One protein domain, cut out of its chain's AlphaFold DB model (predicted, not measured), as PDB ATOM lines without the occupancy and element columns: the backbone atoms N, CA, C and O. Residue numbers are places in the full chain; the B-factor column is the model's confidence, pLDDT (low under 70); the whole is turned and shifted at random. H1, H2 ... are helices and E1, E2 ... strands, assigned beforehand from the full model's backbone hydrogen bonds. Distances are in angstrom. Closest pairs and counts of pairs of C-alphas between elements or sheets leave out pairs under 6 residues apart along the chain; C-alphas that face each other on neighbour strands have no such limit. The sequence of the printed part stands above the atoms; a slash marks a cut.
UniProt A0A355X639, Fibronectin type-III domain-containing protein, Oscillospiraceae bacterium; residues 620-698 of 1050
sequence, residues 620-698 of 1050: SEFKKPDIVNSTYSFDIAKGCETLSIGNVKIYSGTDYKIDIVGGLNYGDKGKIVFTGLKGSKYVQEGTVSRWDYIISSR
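This is residues 620 to 698 of the 1050 residues of the protein "Fibronectin type-III domain-containing protein" of Oscillospiraceae bacterium (UniProt A0A355X639). A slab of three long antiparallel strands, E3, E4 and E5, has one short helix, H1, over one of its faces, and a small two-stranded hairpin, E1 and E2, sits at the end of the slab where E3 begins. A stretch with no named element, residues 620 to 632, leads into the helix. The printed part has 79 residues, with one named helix and five named strands in the order H1 E1 E2 E3 E4 E5; under half of the residues are in named elements, and the class is mostly strand. The whole is compact, with a radius of gyration of the C-alphas of 12.6 A, yet elongated in outline, spanning 38 by 22 by 20 A.

After residues 620 to 632, H1 takes residues 633 to 639, 10.1 A from first to last C-alpha, beginning with C-alpha 633 at (-42.075, -28.914, -28.851). E1 is residues 642 to 645, 10.3 A long, and E2 is residues 648 to 651, 10.1 A. E3 follows with residues 656 to 662, 19.7 A. E4, the longest strand, is residues 669 to 676, 23.5 A, beginning with C-alpha 669 at (-44.980, -31.526, -18.839). E5 is residues 688 to 694, 19.9 A, ending with C-alpha 694 at (-42.843, -27.400, -19.623).

E3, E4 and E5 form a meander, each strand the antiparallel neighbour of the one before, with E3 and E5 as edge strands. E3 and E4 are a hairpin at 160 degrees, with N 659 and O 673 within hydrogen-bond range at 2.8 A. E4 and E5 are a hairpin at 157 degrees, with N 672 and O 691 within hydrogen-bond range at 2.8 A. H1 is on this sheet at a height of 8.4 A, over E4 and slantwise to the strands, at 42 degrees to E4 on the local plane. The closest C-alphas of H1 and E3 are those of Ala 637 and Ile 658, 6.8 A apart. In H1, 2 of 3 O i to N i+4 pairs are within hydrogen-bond range. E1 and E2 are an antiparallel hairpin at 145 degrees, with N 643 and O 650 within hydrogen-bond range at 3.0 A. The closest C-alphas of E2 and E3 are those of Ile 650 and Tyr 656, 7.9 A apart. E1 is apart from E3, E4 and E5.

The two C-alphas farthest apart are those of Lys 681 and Arg 698, at 38.3 A. The printed part has no cut. The link from E4 to E5, 11 residues, is long. Mean pLDDT of the printed part is 79.4; it is under 70 in residues 625 to 635, 663 to 665, 667 and 696 to 697 of this model.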
ATOM      1  N   SER A 620     -25.456 -39.380 -18.692       82.00
ATOM      2  CA  SER A 620     -26.281 -39.452 -17.482       82.00
ATOM      3  C   SER A 620     -25.864 -38.417 -16.425       82.00
ATOM      4  O   SER A 620     -26.721 -37.912 -15.702       82.00
ATOM      5  N   GLU A 621     -24.590 -38.014 -16.430       80.94
ATOM      6  CA  GLU A 621     -23.978 -37.076 -15.480       80.94
ATOM      7  C   GLU A 621     -24.022 -35.611 -15.953       80.94
ATOM      8  O   GLU A 621     -23.520 -34.709 -15.281       80.94
ATOM      9  N   PHE A 622     -24.609 -35.334 -17.122       80.75
ATOM     10  CA  PHE A 622     -24.633 -33.976 -17.664       80.75
ATOM     11  C   PHE A 622     -25.429 -33.019 -16.781       80.75
ATOM     12  O   PHE A 622     -26.444 -33.371 -16.184       80.75
ATOM     13  N   LYS A 623     -25.018 -31.750 -16.765       76.75
ATOM     14  CA  LYS A 623     -25.829 -30.688 -16.164       76.75
ATOM     15  C   LYS A 623     -27.067 -30.431 -17.020       76.75
ATOM     16  O   LYS A 623     -27.012 -30.496 -18.251       76.75
ATOM     17  N   LYS A 624     -28.178 -30.098 -16.356       72.56
ATOM     18  CA  LYS A 624     -29.424 -29.708 -17.022       72.56
ATOM     19  C   LYS A 624     -29.136 -28.561 -18.000       72.56
ATOM     20  O   LYS A 624     -28.649 -27.526 -17.550       72.56
ATOM     21  N   PRO A 625     -29.440 -28.702 -19.300       67.81
ATOM     22  CA  PRO A 625     -29.277 -27.598 -20.232       67.81
ATOM     23  C   PRO A 625     -30.252 -26.460 -19.894       67.81
ATOM     24  O   PRO A 625     -31.381 -26.712 -19.456       67.81
ATOM     25  N   ASP A 626     -29.835 -25.217 -20.145       61.69
ATOM     26  CA  ASP A 626     -30.694 -24.032 -20.069       61.69
ATOM     27  C   ASP A 626     -31.735 -24.083 -21.190       61.69
ATOM     28  O   ASP A 626     -31.577 -23.529 -22.281       61.69
ATOM     29  N   ILE A 627     -32.817 -24.819 -20.947       61.84
ATOM     30  CA  ILE A 627     -33.910 -24.952 -21.903       61.84
ATOM     31  C   ILE A 627     -34.706 -23.648 -21.857       61.84
ATOM     32  O   ILE A 627     -35.558 -23.434 -20.994       61.84
ATOM     33  N   VAL A 628     -34.396 -22.763 -22.803       51.03
ATOM     34  CA  VAL A 628     -35.143 -21.533 -23.076       51.03
ATOM     35  C   VAL A 628     -36.624 -21.880 -23.214       51.03
ATOM     36  O   VAL A 628     -36.974 -22.788 -23.968       51.03
ATOM     37  N   ASN A 629     -37.481 -21.144 -22.498       52.34
ATOM     38  CA  ASN A 629     -38.942 -21.154 -22.610       52.34
ATOM     39  C   ASN A 629     -39.382 -21.169 -24.086       52.34
ATOM     40  O   ASN A 629     -39.530 -20.115 -24.706       52.34
ATOM     41  N   SER A 630     -39.557 -22.355 -24.670       53.62
ATOM     42  CA  SER A 630     -39.943 -22.483 -26.069       53.62
ATOM     43  C   SER A 630     -41.463 -22.378 -26.189       53.62
ATOM     44  O   SER A 630     -42.224 -22.690 -25.268       53.62
ATOM     45  N   THR A 631     -41.916 -21.922 -27.351       54.19
ATOM     46  CA  THR A 631     -43.347 -21.773 -27.646       54.19
ATOM     47  C   THR A 631     -43.987 -23.075 -28.145       54.19
ATOM     48  O   THR A 631     -45.212 -23.153 -28.246       54.19
ATOM     49  N   TYR A 632     -43.183 -24.103 -28.470       64.19
ATOM     50  CA  TYR A 632     -43.647 -25.378 -29.026       64.19
ATOM     51  C   TYR A 632     -42.569 -26.481 -28.980       64.19
ATOM     52  O   TYR A 632     -41.371 -26.198 -29.025       64.19
ATOM     53  N   SER A 633     -42.979 -27.754 -28.984       59.66
ATOM     54  CA  SER A 633     -42.075 -28.914 -28.851       59.66
ATOM     55  C   SER A 633     -41.031 -29.064 -29.972       59.66
ATOM     56  O   SER A 633     -39.943 -29.574 -29.722       59.66
ATOM     57  N   PHE A 634     -41.308 -28.576 -31.189       60.72
ATOM     58  CA  PHE A 634     -40.345 -28.602 -32.304       60.72
ATOM     59  C   PHE A 634     -39.143 -27.674 -32.093       60.72
ATOM     60  O   PHE A 634     -38.031 -28.016 -32.493       60.72
ATOM     61  N   ASP A 635     -39.342 -26.528 -31.440       65.44
ATOM     62  CA  ASP A 635     -38.249 -25.596 -31.150       65.44
ATOM     63  C   ASP A 635     -37.359 -26.105 -30.007       65.44
ATOM     64  O   ASP A 635     -36.195 -25.727 -29.929       65.44
ATOM     65  N   ILE A 636     -37.873 -27.003 -29.156       70.62
ATOM     66  CA  ILE A 636     -37.102 -27.624 -28.066       70.62
ATOM     67  C   ILE A 636     -36.006 -28.519 -28.637       70.62
ATOM     68  O   ILE A 636     -34.847 -28.389 -28.251       70.62
ATOM     69  N   ALA A 637     -36.356 -29.390 -29.590       70.94
ATOM     70  CA  ALA A 637     -35.382 -30.254 -30.251       70.94
ATOM     71  C   ALA A 637     -34.314 -29.427 -30.981       70.94
ATOM     72  O   ALA A 637     -33.129 -29.720 -30.854       70.94
ATOM     73  N   LYS A 638     -34.729 -28.346 -31.660       71.62
ATOM     74  CA  LYS A 638     -33.819 -27.425 -32.352       71.62
ATOM     75  C   LYS A 638     -32.881 -26.684 -31.392       71.62
ATOM     76  O   LYS A 638     -31.693 -26.556 -31.664       71.62
ATOM     77  N   GLY A 639     -33.398 -26.215 -30.256       71.31
ATOM     78  CA  GLY A 639     -32.601 -25.564 -29.210       71.31
ATOM     79  C   GLY A 639     -31.593 -26.497 -28.535       71.31
ATOM     80  O   GLY A 639     -30.623 -26.021 -27.960       71.31
ATOM     81  N   CYS A 640     -31.795 -27.812 -28.647       78.25
ATOM     82  CA  CYS A 640     -30.916 -28.832 -28.087       78.25
ATOM     83  C   CYS A 640     -30.030 -29.517 -29.143       78.25
ATOM     84  O   CYS A 640     -29.449 -30.550 -28.840       78.25
ATOM     85  N   GLU A 641     -29.915 -28.988 -30.371       84.19
ATOM     86  CA  GLU A 641     -29.058 -29.566 -31.428       84.19
ATOM     87  C   GLU A 641     -27.557 -29.519 -31.085       84.19
ATOM     88  O   GLU A 641     -26.753 -30.239 -31.683       84.19
ATOM     89  N   THR A 642     -27.163 -28.671 -30.133       85.44
ATOM     90  CA  THR A 642     -25.792 -28.554 -29.625       85.44
ATOM     91  C   THR A 642     -25.812 -28.562 -28.099       85.44
ATOM     92  O   THR A 642     -26.531 -27.776 -27.487       85.44
ATOM     93  N   LEU A 643     -24.997 -29.427 -27.496       85.69
ATOM     94  CA  LEU A 643     -24.726 -29.455 -26.055       85.69
ATOM     95  C   LEU A 643     -23.235 -29.187 -25.824       85.69
ATOM     96  O   LEU A 643     -22.445 -29.213 -26.770       85.69
ATOM     97  N   SER A 644     -22.847 -28.934 -24.574       84.50
ATOM     98  CA  SER A 644     -21.441 -28.742 -24.200       84.50
ATOM     99  C   SER A 644     -21.047 -29.696 -23.076       84.50
ATOM    100  O   SER A 644     -21.809 -29.871 -22.127       84.50
ATOM    101  N   ILE A 645     -19.861 -30.290 -23.200       83.12
ATOM    102  CA  ILE A 645     -19.120 -30.961 -22.125       83.12
ATOM    103  C   ILE A 645     -17.946 -30.037 -21.832       83.12
ATOM    104  O   ILE A 645     -17.117 -29.862 -22.725       83.12
ATOM    105  N   GLY A 646     -17.906 -29.383 -20.670       80.94
ATOM    106  CA  GLY A 646     -16.911 -28.336 -20.395       80.94
ATOM    107  C   GLY A 646     -16.835 -27.314 -21.539       80.94
ATOM    108  O   GLY A 646     -17.851 -26.737 -21.935       80.94
ATOM    109  N   ASN A 647     -15.650 -27.173 -22.141       81.06
ATOM    110  CA  ASN A 647     -15.396 -26.277 -23.275       81.06
ATOM    111  C   ASN A 647     -15.611 -26.924 -24.661       81.06
ATOM    112  O   ASN A 647     -15.448 -26.266 -25.694       81.06
ATOM    113  N   VAL A 648     -15.997 -28.203 -24.721       84.94
ATOM    114  CA  VAL A 648     -16.202 -28.953 -25.967       84.94
ATOM    115  C   VAL A 648     -17.678 -29.017 -26.346       84.94
ATOM    116  O   VAL A 648     -18.515 -29.538 -25.612       84.94
ATOM    117  N   LYS A 649     -17.997 -28.543 -27.555       89.38
ATOM    118  CA  LYS A 649     -19.333 -28.680 -28.150       89.38
ATOM    119  C   LYS A 649     -19.516 -30.059 -28.776       89.38
ATOM    120  O   LYS A 649     -18.690 -30.483 -29.584       89.38
ATOM    121  N   ILE A 650     -20.638 -30.695 -28.460       89.88
ATOM    122  CA  ILE A 650     -21.089 -31.962 -29.043       89.88
ATOM    123  C   ILE A 650     -22.409 -31.761 -29.791       89.88
ATOM    124  O   ILE A 650     -23.238 -30.922 -29.415       89.88
ATOM    125  N   TYR A 651     -22.626 -32.537 -30.850       90.88
ATOM    126  CA  TYR A 651     -23.699 -32.272 -31.812       90.88
ATOM    127  C   TYR A 651     -24.690 -33.427 -31.934       90.88
ATOM    128  O   TYR A 651     -24.314 -34.601 -31.996       90.88
ATOM    129  N   SER A 652     -25.971 -33.075 -32.037       88.75
ATOM    130  CA  SER A 652     -27.036 -34.025 -32.342       88.75
ATOM    131  C   SER A 652     -26.821 -34.670 -33.716       88.75
ATOM    132  O   SER A 652     -26.450 -34.000 -34.679       88.75
ATOM    133  N   GLY A 653     -27.029 -35.984 -33.810       87.12
ATOM    134  CA  GLY A 653     -26.787 -36.789 -35.013       87.12
ATOM    135  C   GLY A 653     -25.341 -37.270 -35.185       87.12
ATOM    136  O   GLY A 653     -25.122 -38.221 -35.932       87.12
ATOM    137  N   THR A 654     -24.384 -36.678 -34.462       91.44
ATOM    138  CA  THR A 654     -22.970 -37.095 -34.449       91.44
ATOM    139  C   THR A 654     -22.599 -37.761 -33.126       91.44
ATOM    140  O   THR A 654     -22.076 -38.872 -33.117       91.44
ATOM    141  N   ASP A 655     -22.891 -37.099 -32.003       92.56
ATOM    142  CA  ASP A 655     -22.474 -37.539 -30.667       92.56
ATOM    143  C   ASP A 655     -23.622 -38.151 -29.855       92.56
ATOM    144  O   ASP A 655     -23.422 -39.080 -29.076       92.56
ATOM    145  N   TYR A 656     -24.843 -37.660 -30.064       92.25
ATOM    146  CA  TYR A 656     -26.054 -38.127 -29.393       92.25
ATOM    147  C   TYR A 656     -27.286 -37.950 -30.290       92.25
ATOM    148  O   TYR A 656     -27.263 -37.199 -31.264       92.25
ATOM    149  N   LYS A 657     -28.381 -38.640 -29.968       90.88
ATOM    150  CA  LYS A 657     -29.718 -38.403 -30.534       90.88
ATOM    151  C   LYS A 657     -30.637 -37.756 -29.501       90.88
ATOM    152  O   LYS A 657     -30.423 -37.912 -28.300       90.88
ATOM    153  N   ILE A 658     -31.665 -37.066 -29.987       88.62
ATOM    154  CA  ILE A 658     -32.666 -36.370 -29.173       88.62
ATOM    155  C   ILE A 658     -34.029 -37.013 -29.421       88.62
ATOM    156  O   ILE A 658     -34.487 -37.059 -30.561       88.62
ATOM    157  N   ASP A 659     -34.692 -37.444 -28.355       86.50
ATOM    158  CA  ASP A 659     -36.068 -37.935 -28.370       86.50
ATOM    159  C   ASP A 659     -36.935 -37.051 -27.446       86.50
ATOM    160  O   ASP A 659     -36.576 -36.790 -26.298       86.50
ATOM    161  N   ILE A 660     -38.088 -36.577 -27.936       83.38
ATOM    162  CA  ILE A 660     -39.050 -35.782 -27.149       83.38
ATOM    163  C   ILE A 660     -40.223 -36.676 -26.746       83.38
ATOM    164  O   ILE A 660     -40.926 -37.218 -27.601       83.38
ATOM    165  N   VAL A 661     -40.448 -36.824 -25.440       80.25
ATOM    166  CA  VAL A 661     -41.440 -37.739 -24.865       80.25
ATOM    167  C   VAL A 661     -42.468 -36.960 -24.043       80.25
ATOM    168  O   VAL A 661     -42.150 -36.402 -22.997       80.25
ATOM    169  N   GLY A 662     -43.730 -36.954 -24.478       72.31
ATOM    170  CA  GLY A 662     -44.803 -36.205 -23.804       72.31
ATOM    171  C   GLY A 662     -44.714 -34.691 -24.038       72.31
ATOM    172  O   GLY A 662     -44.042 -34.259 -24.966       72.31
ATOM    173  N   GLY A 663     -45.422 -33.879 -23.243       69.38
ATOM    174  CA  GLY A 663     -45.264 -32.416 -23.270       69.38
ATOM    175  C   GLY A 663     -45.554 -31.742 -24.613       69.38
ATOM    176  O   GLY A 663     -44.760 -30.908 -25.044       69.38
ATOM    177  N   LEU A 664     -46.608 -32.140 -25.332       67.94
ATOM    178  CA  LEU A 664     -46.851 -31.662 -26.706       67.94
ATOM    179  C   LEU A 664     -47.749 -30.422 -26.779       67.94
ATOM    180  O   LEU A 664     -47.806 -29.775 -27.825       67.94
ATOM    181  N   ASN A 665     -48.454 -30.111 -25.693       69.38
ATOM    182  CA  ASN A 665     -49.420 -29.024 -25.620       69.38
ATOM    183  C   ASN A 665     -48.975 -27.966 -24.608       69.38
ATOM    184  O   ASN A 665     -48.165 -28.222 -23.718       69.38
ATOM    185  N   TYR A 666     -49.522 -26.762 -24.737       70.56
ATOM    186  CA  TYR A 666     -49.293 -25.693 -23.769       70.56
ATOM    187  C   TYR A 666     -49.729 -26.128 -22.363       70.56
ATOM    188  O   TYR A 666     -50.856 -26.586 -22.182       70.56
ATOM    189  N   GLY A 667     -48.842 -25.962 -21.380       69.00
ATOM    190  CA  GLY A 667     -49.053 -26.407 -20.003       69.00
ATOM    191  C   GLY A 667     -48.737 -27.886 -19.743       69.00
ATOM    192  O   GLY A 667     -48.660 -28.275 -18.577       69.00
ATOM    193  N   ASP A 668     -48.493 -28.700 -20.776       70.88
ATOM    194  CA  ASP A 668     -48.066 -30.084 -20.578       70.88
ATOM    195  C   ASP A 668     -46.606 -30.135 -20.099       70.88
ATOM    196  O   ASP A 668     -45.737 -29.387 -20.562       70.88
ATOM    197  N   LYS A 669     -46.332 -31.091 -19.206       74.00
ATOM    198  CA  LYS A 669     -44.980 -31.526 -18.839       74.00
ATOM    199  C   LYS A 669     -44.513 -32.602 -19.822       74.00
ATOM    200  O   LYS A 669     -45.280 -33.506 -20.159       74.00
ATOM    201  N   GLY A 670     -43.269 -32.517 -20.275       80.50
ATOM    202  CA  GLY A 670     -42.634 -33.523 -21.129       80.50
ATOM    203  C   GLY A 670     -41.207 -33.817 -20.698       80.50
ATOM    204  O   GLY A 670     -40.692 -33.187 -19.778       80.50
ATOM    205  N   LYS A 671     -40.574 -34.776 -21.374       85.12
ATOM    206  CA  LYS A 671     -39.180 -35.169 -21.162       85.12
ATOM    207  C   LYS A 671     -38.389 -35.057 -22.456       85.12
ATOM    208  O   LYS A 671     -38.824 -35.556 -23.492       85.12
ATOM    209  N   ILE A 672     -37.220 -34.439 -22.382       85.62
ATOM    210  CA  ILE A 672     -36.186 -34.524 -23.413       85.62
ATOM    211  C   ILE A 672     -35.279 -35.686 -23.032       85.62
ATOM    212  O   ILE A 672     -34.825 -35.762 -21.890       85.62
ATOM    213  N   VAL A 673     -35.038 -36.592 -23.970       88.69
ATOM    214  CA  VAL A 673     -34.182 -37.761 -23.789       88.69
ATOM    215  C   VAL A 673     -33.004 -37.640 -24.748       88.69
ATOM    216  O   VAL A 673     -33.183 -37.661 -25.963       88.69
ATOM    217  N   PHE A 674     -31.799 -37.518 -24.203       90.56
ATOM    218  CA  PHE A 674     -30.553 -37.559 -24.963       90.56
ATOM    219  C   PHE A 674     -29.988 -38.973 -24.898       90.56
ATOM    220  O   PHE A 674     -29.954 -39.545 -23.814       90.56
ATOM    221  N   THR A 675     -29.571 -39.563 -26.019       92.44
ATOM    222  CA  THR A 675     -28.926 -40.892 -26.033       92.44
ATOM    223  C   THR A 675     -27.616 -40.852 -26.805       92.44
ATOM    224  O   THR A 675     -27.622 -40.449 -27.967       92.44
ATOM    225  N   GLY A 676     -26.522 -41.306 -26.197       93.50
ATOM    226  CA  GLY A 676     -25.195 -41.337 -26.811       93.50
ATOM    227  C   GLY A 676     -25.153 -42.236 -28.044       93.50
ATOM    228  O   GLY A 676     -25.655 -43.363 -28.021       93.50
ATOM    229  N   LEU A 677     -24.575 -41.737 -29.136       93.44
ATOM    230  CA  LEU A 677     -24.516 -42.447 -30.410       93.44
ATOM    231  C   LEU A 677     -23.243 -43.282 -30.551       93.44
ATOM    232  O   LEU A 677     -22.148 -42.902 -30.128       93.44
ATOM    233  N   LYS A 678     -23.388 -44.409 -31.250       88.62
ATOM    234  CA  LYS A 678     -22.266 -45.225 -31.707       88.62
ATOM    235  C   LYS A 678     -21.364 -44.412 -32.632       88.62
ATOM    236  O   LYS A 678     -21.831 -43.871 -33.628       88.62
ATOM    237  N   GLY A 679     -20.067 -44.377 -32.333       84.25
ATOM    238  CA  GLY A 679     -19.076 -43.652 -33.137       84.25
ATOM    239  C   GLY A 679     -18.778 -42.225 -32.672       84.25
ATOM    240  O   GLY A 679     -17.871 -41.611 -33.232       84.25
ATOM    241  N   SER A 680     -19.445 -41.718 -31.624       90.75
ATOM    242  CA  SER A 680     -19.048 -40.448 -31.005       90.75
ATOM    243  C   SER A 680     -17.593 -40.503 -30.539       90.75
ATOM    244  O   SER A 680     -17.145 -41.504 -29.966       90.75
ATOM    245  N   LYS A 681     -16.854 -39.411 -30.754       88.56
ATOM    246  CA  LYS A 681     -15.495 -39.250 -30.221       88.56
ATOM    247  C   LYS A 681     -15.509 -38.961 -28.717       88.56
ATOM    248  O   LYS A 681     -14.582 -39.372 -28.030       88.56
ATOM    249  N   TYR A 682     -16.548 -38.287 -28.224       89.69
ATOM    250  CA  TYR A 682     -16.578 -37.690 -26.888       89.69
ATOM    251  C   TYR A 682     -17.543 -38.378 -25.923       89.69
ATOM    252  O   TYR A 682     -17.304 -38.327 -24.725       89.69
ATOM    253  N   VAL A 683     -18.599 -39.024 -26.426       90.44
ATOM    254  CA  VAL A 683     -19.714 -39.556 -25.628       90.44
ATOM    255  C   VAL A 683     -19.768 -41.082 -25.683       90.44
ATOM    256  O   VAL A 683     -19.525 -41.694 -26.728       90.44
ATOM    257  N   GLN A 684     -20.087 -41.717 -24.555       91.50
ATOM    258  CA  GLN A 684     -20.267 -43.163 -24.476       91.50
ATOM    259  C   GLN A 684     -21.586 -43.603 -25.134       91.50
ATOM    260  O   GLN A 684     -22.658 -43.063 -24.859       91.50
ATOM    261  N   GLU A 685     -21.511 -44.614 -26.002       93.19
ATOM    262  CA  GLU A 685     -22.674 -45.168 -26.705       93.19
ATOM    263  C   GLU A 685     -23.732 -45.680 -25.718       93.19
ATOM    264  O   GLU A 685     -23.417 -46.375 -24.756       93.19
ATOM    265  N   GLY A 686     -25.000 -45.354 -25.974       89.19
ATOM    266  CA  GLY A 686     -26.135 -45.877 -25.214       89.19
ATOM    267  C   GLY A 686     -26.399 -45.198 -23.868       89.19
ATOM    268  O   GLY A 686     -27.451 -45.452 -23.284       89.19
ATOM    269  N   THR A 687     -25.520 -44.310 -23.396       92.50
ATOM    270  CA  THR A 687     -25.775 -43.494 -22.196       92.50
ATOM    271  C   THR A 687     -26.970 -42.567 -22.411       92.50
ATOM    272  O   THR A 687     -27.167 -42.054 -23.516       92.50
ATOM    273  N   VAL A 688     -27.812 -42.379 -21.385       90.00
ATOM    274  CA  VAL A 688     -29.079 -41.639 -21.510       90.00
ATOM    275  C   VAL A 688     -29.213 -40.556 -20.449       90.00
ATOM    276  O   VAL A 688     -29.186 -40.847 -19.258       90.00
ATOM    277  N   SER A 689     -29.508 -39.333 -20.891       87.62
ATOM    278  CA  SER A 689     -29.879 -38.208 -20.026       87.62
ATOM    279  C   SER A 689     -31.351 -37.851 -20.217       87.62
ATOM    280  O   SER A 689     -31.851 -37.887 -21.345       87.62
ATOM    281  N   ARG A 690     -32.070 -37.520 -19.136       87.19
ATOM    282  CA  ARG A 690     -33.506 -37.187 -19.184       87.19
ATOM    283  C   ARG A 690     -33.789 -35.896 -18.438       87.19
ATOM    284  O   ARG A 690     -33.532 -35.816 -17.243       87.19
ATOM    285  N   TRP A 691     -34.416 -34.940 -19.114       85.19
ATOM    286  CA  TRP A 691     -34.744 -33.644 -18.524       85.19
ATOM    287  C   TRP A 691     -36.206 -33.297 -18.714       85.19
ATOM    288  O   TRP A 691     -36.722 -33.333 -19.833       85.19
ATOM    289  N   ASP A 692     -36.861 -32.926 -17.620       81.50
ATOM    290  CA  ASP A 692     -38.232 -32.440 -17.668       81.50
ATOM    291  C   ASP A 692     -38.281 -31.018 -18.246       81.50
ATOM    292  O   ASP A 692     -37.472 -30.149 -17.895       81.50
ATOM    293  N   TYR A 693     -39.277 -30.770 -19.094       76.56
ATOM    294  CA  TYR A 693     -39.602 -29.452 -19.629       76.56
ATOM    295  C   TYR A 693     -41.103 -29.166 -19.513       76.56
ATOM    296  O   TYR A 693     -41.928 -30.075 -19.394       76.56
ATOM    297  N   ILE A 694     -41.458 -27.881 -19.572       72.38
ATOM    298  CA  ILE A 694     -42.843 -27.400 -19.623       72.38
ATOM    299  C   ILE A 694     -42.966 -26.435 -20.797       72.38
ATOM    300  O   ILE A 694     -42.134 -25.543 -20.950       72.38
ATOM    301  N   ILE A 695     -44.027 -26.569 -21.597       71.06
ATOM    302  CA  ILE A 695     -44.382 -25.542 -22.585       71.06
ATOM    303  C   ILE A 695     -45.085 -24.400 -21.842       71.06
ATOM    304  O   ILE A 695     -46.291 -24.444 -21.590       71.06
ATOM    305  N   SER A 696     -44.306 -23.388 -21.457       67.50
ATOM    306  CA  SER A 696     -44.735 -22.255 -20.624       67.50
ATOM    307  C   SER A 696     -45.400 -21.121 -21.411       67.50
ATOM    308  O   SER A 696     -45.976 -20.209 -20.817       67.50
ATOM    309  N   SER A 697     -45.389 -21.179 -22.748       69.75
ATOM    310  CA  SER A 697     -46.003 -20.168 -23.613       69.75
ATOM    311  C   SER A 697     -46.765 -20.795 -24.782       69.75
ATOM    312  O   SER A 697     -46.376 -21.825 -25.323       69.75
ATOM    313  N   ARG A 698     -47.896 -20.186 -25.157       78.06
ATOM    314  CA  ARG A 698     -48.683 -20.585 -26.336       78.06
ATOM    315  C   ARG A 698     -48.048 -20.017 -27.601       78.06
ATOM    316  O   ARG A 698     -47.577 -18.882 -27.586       78.06
TER     317      ARG A 698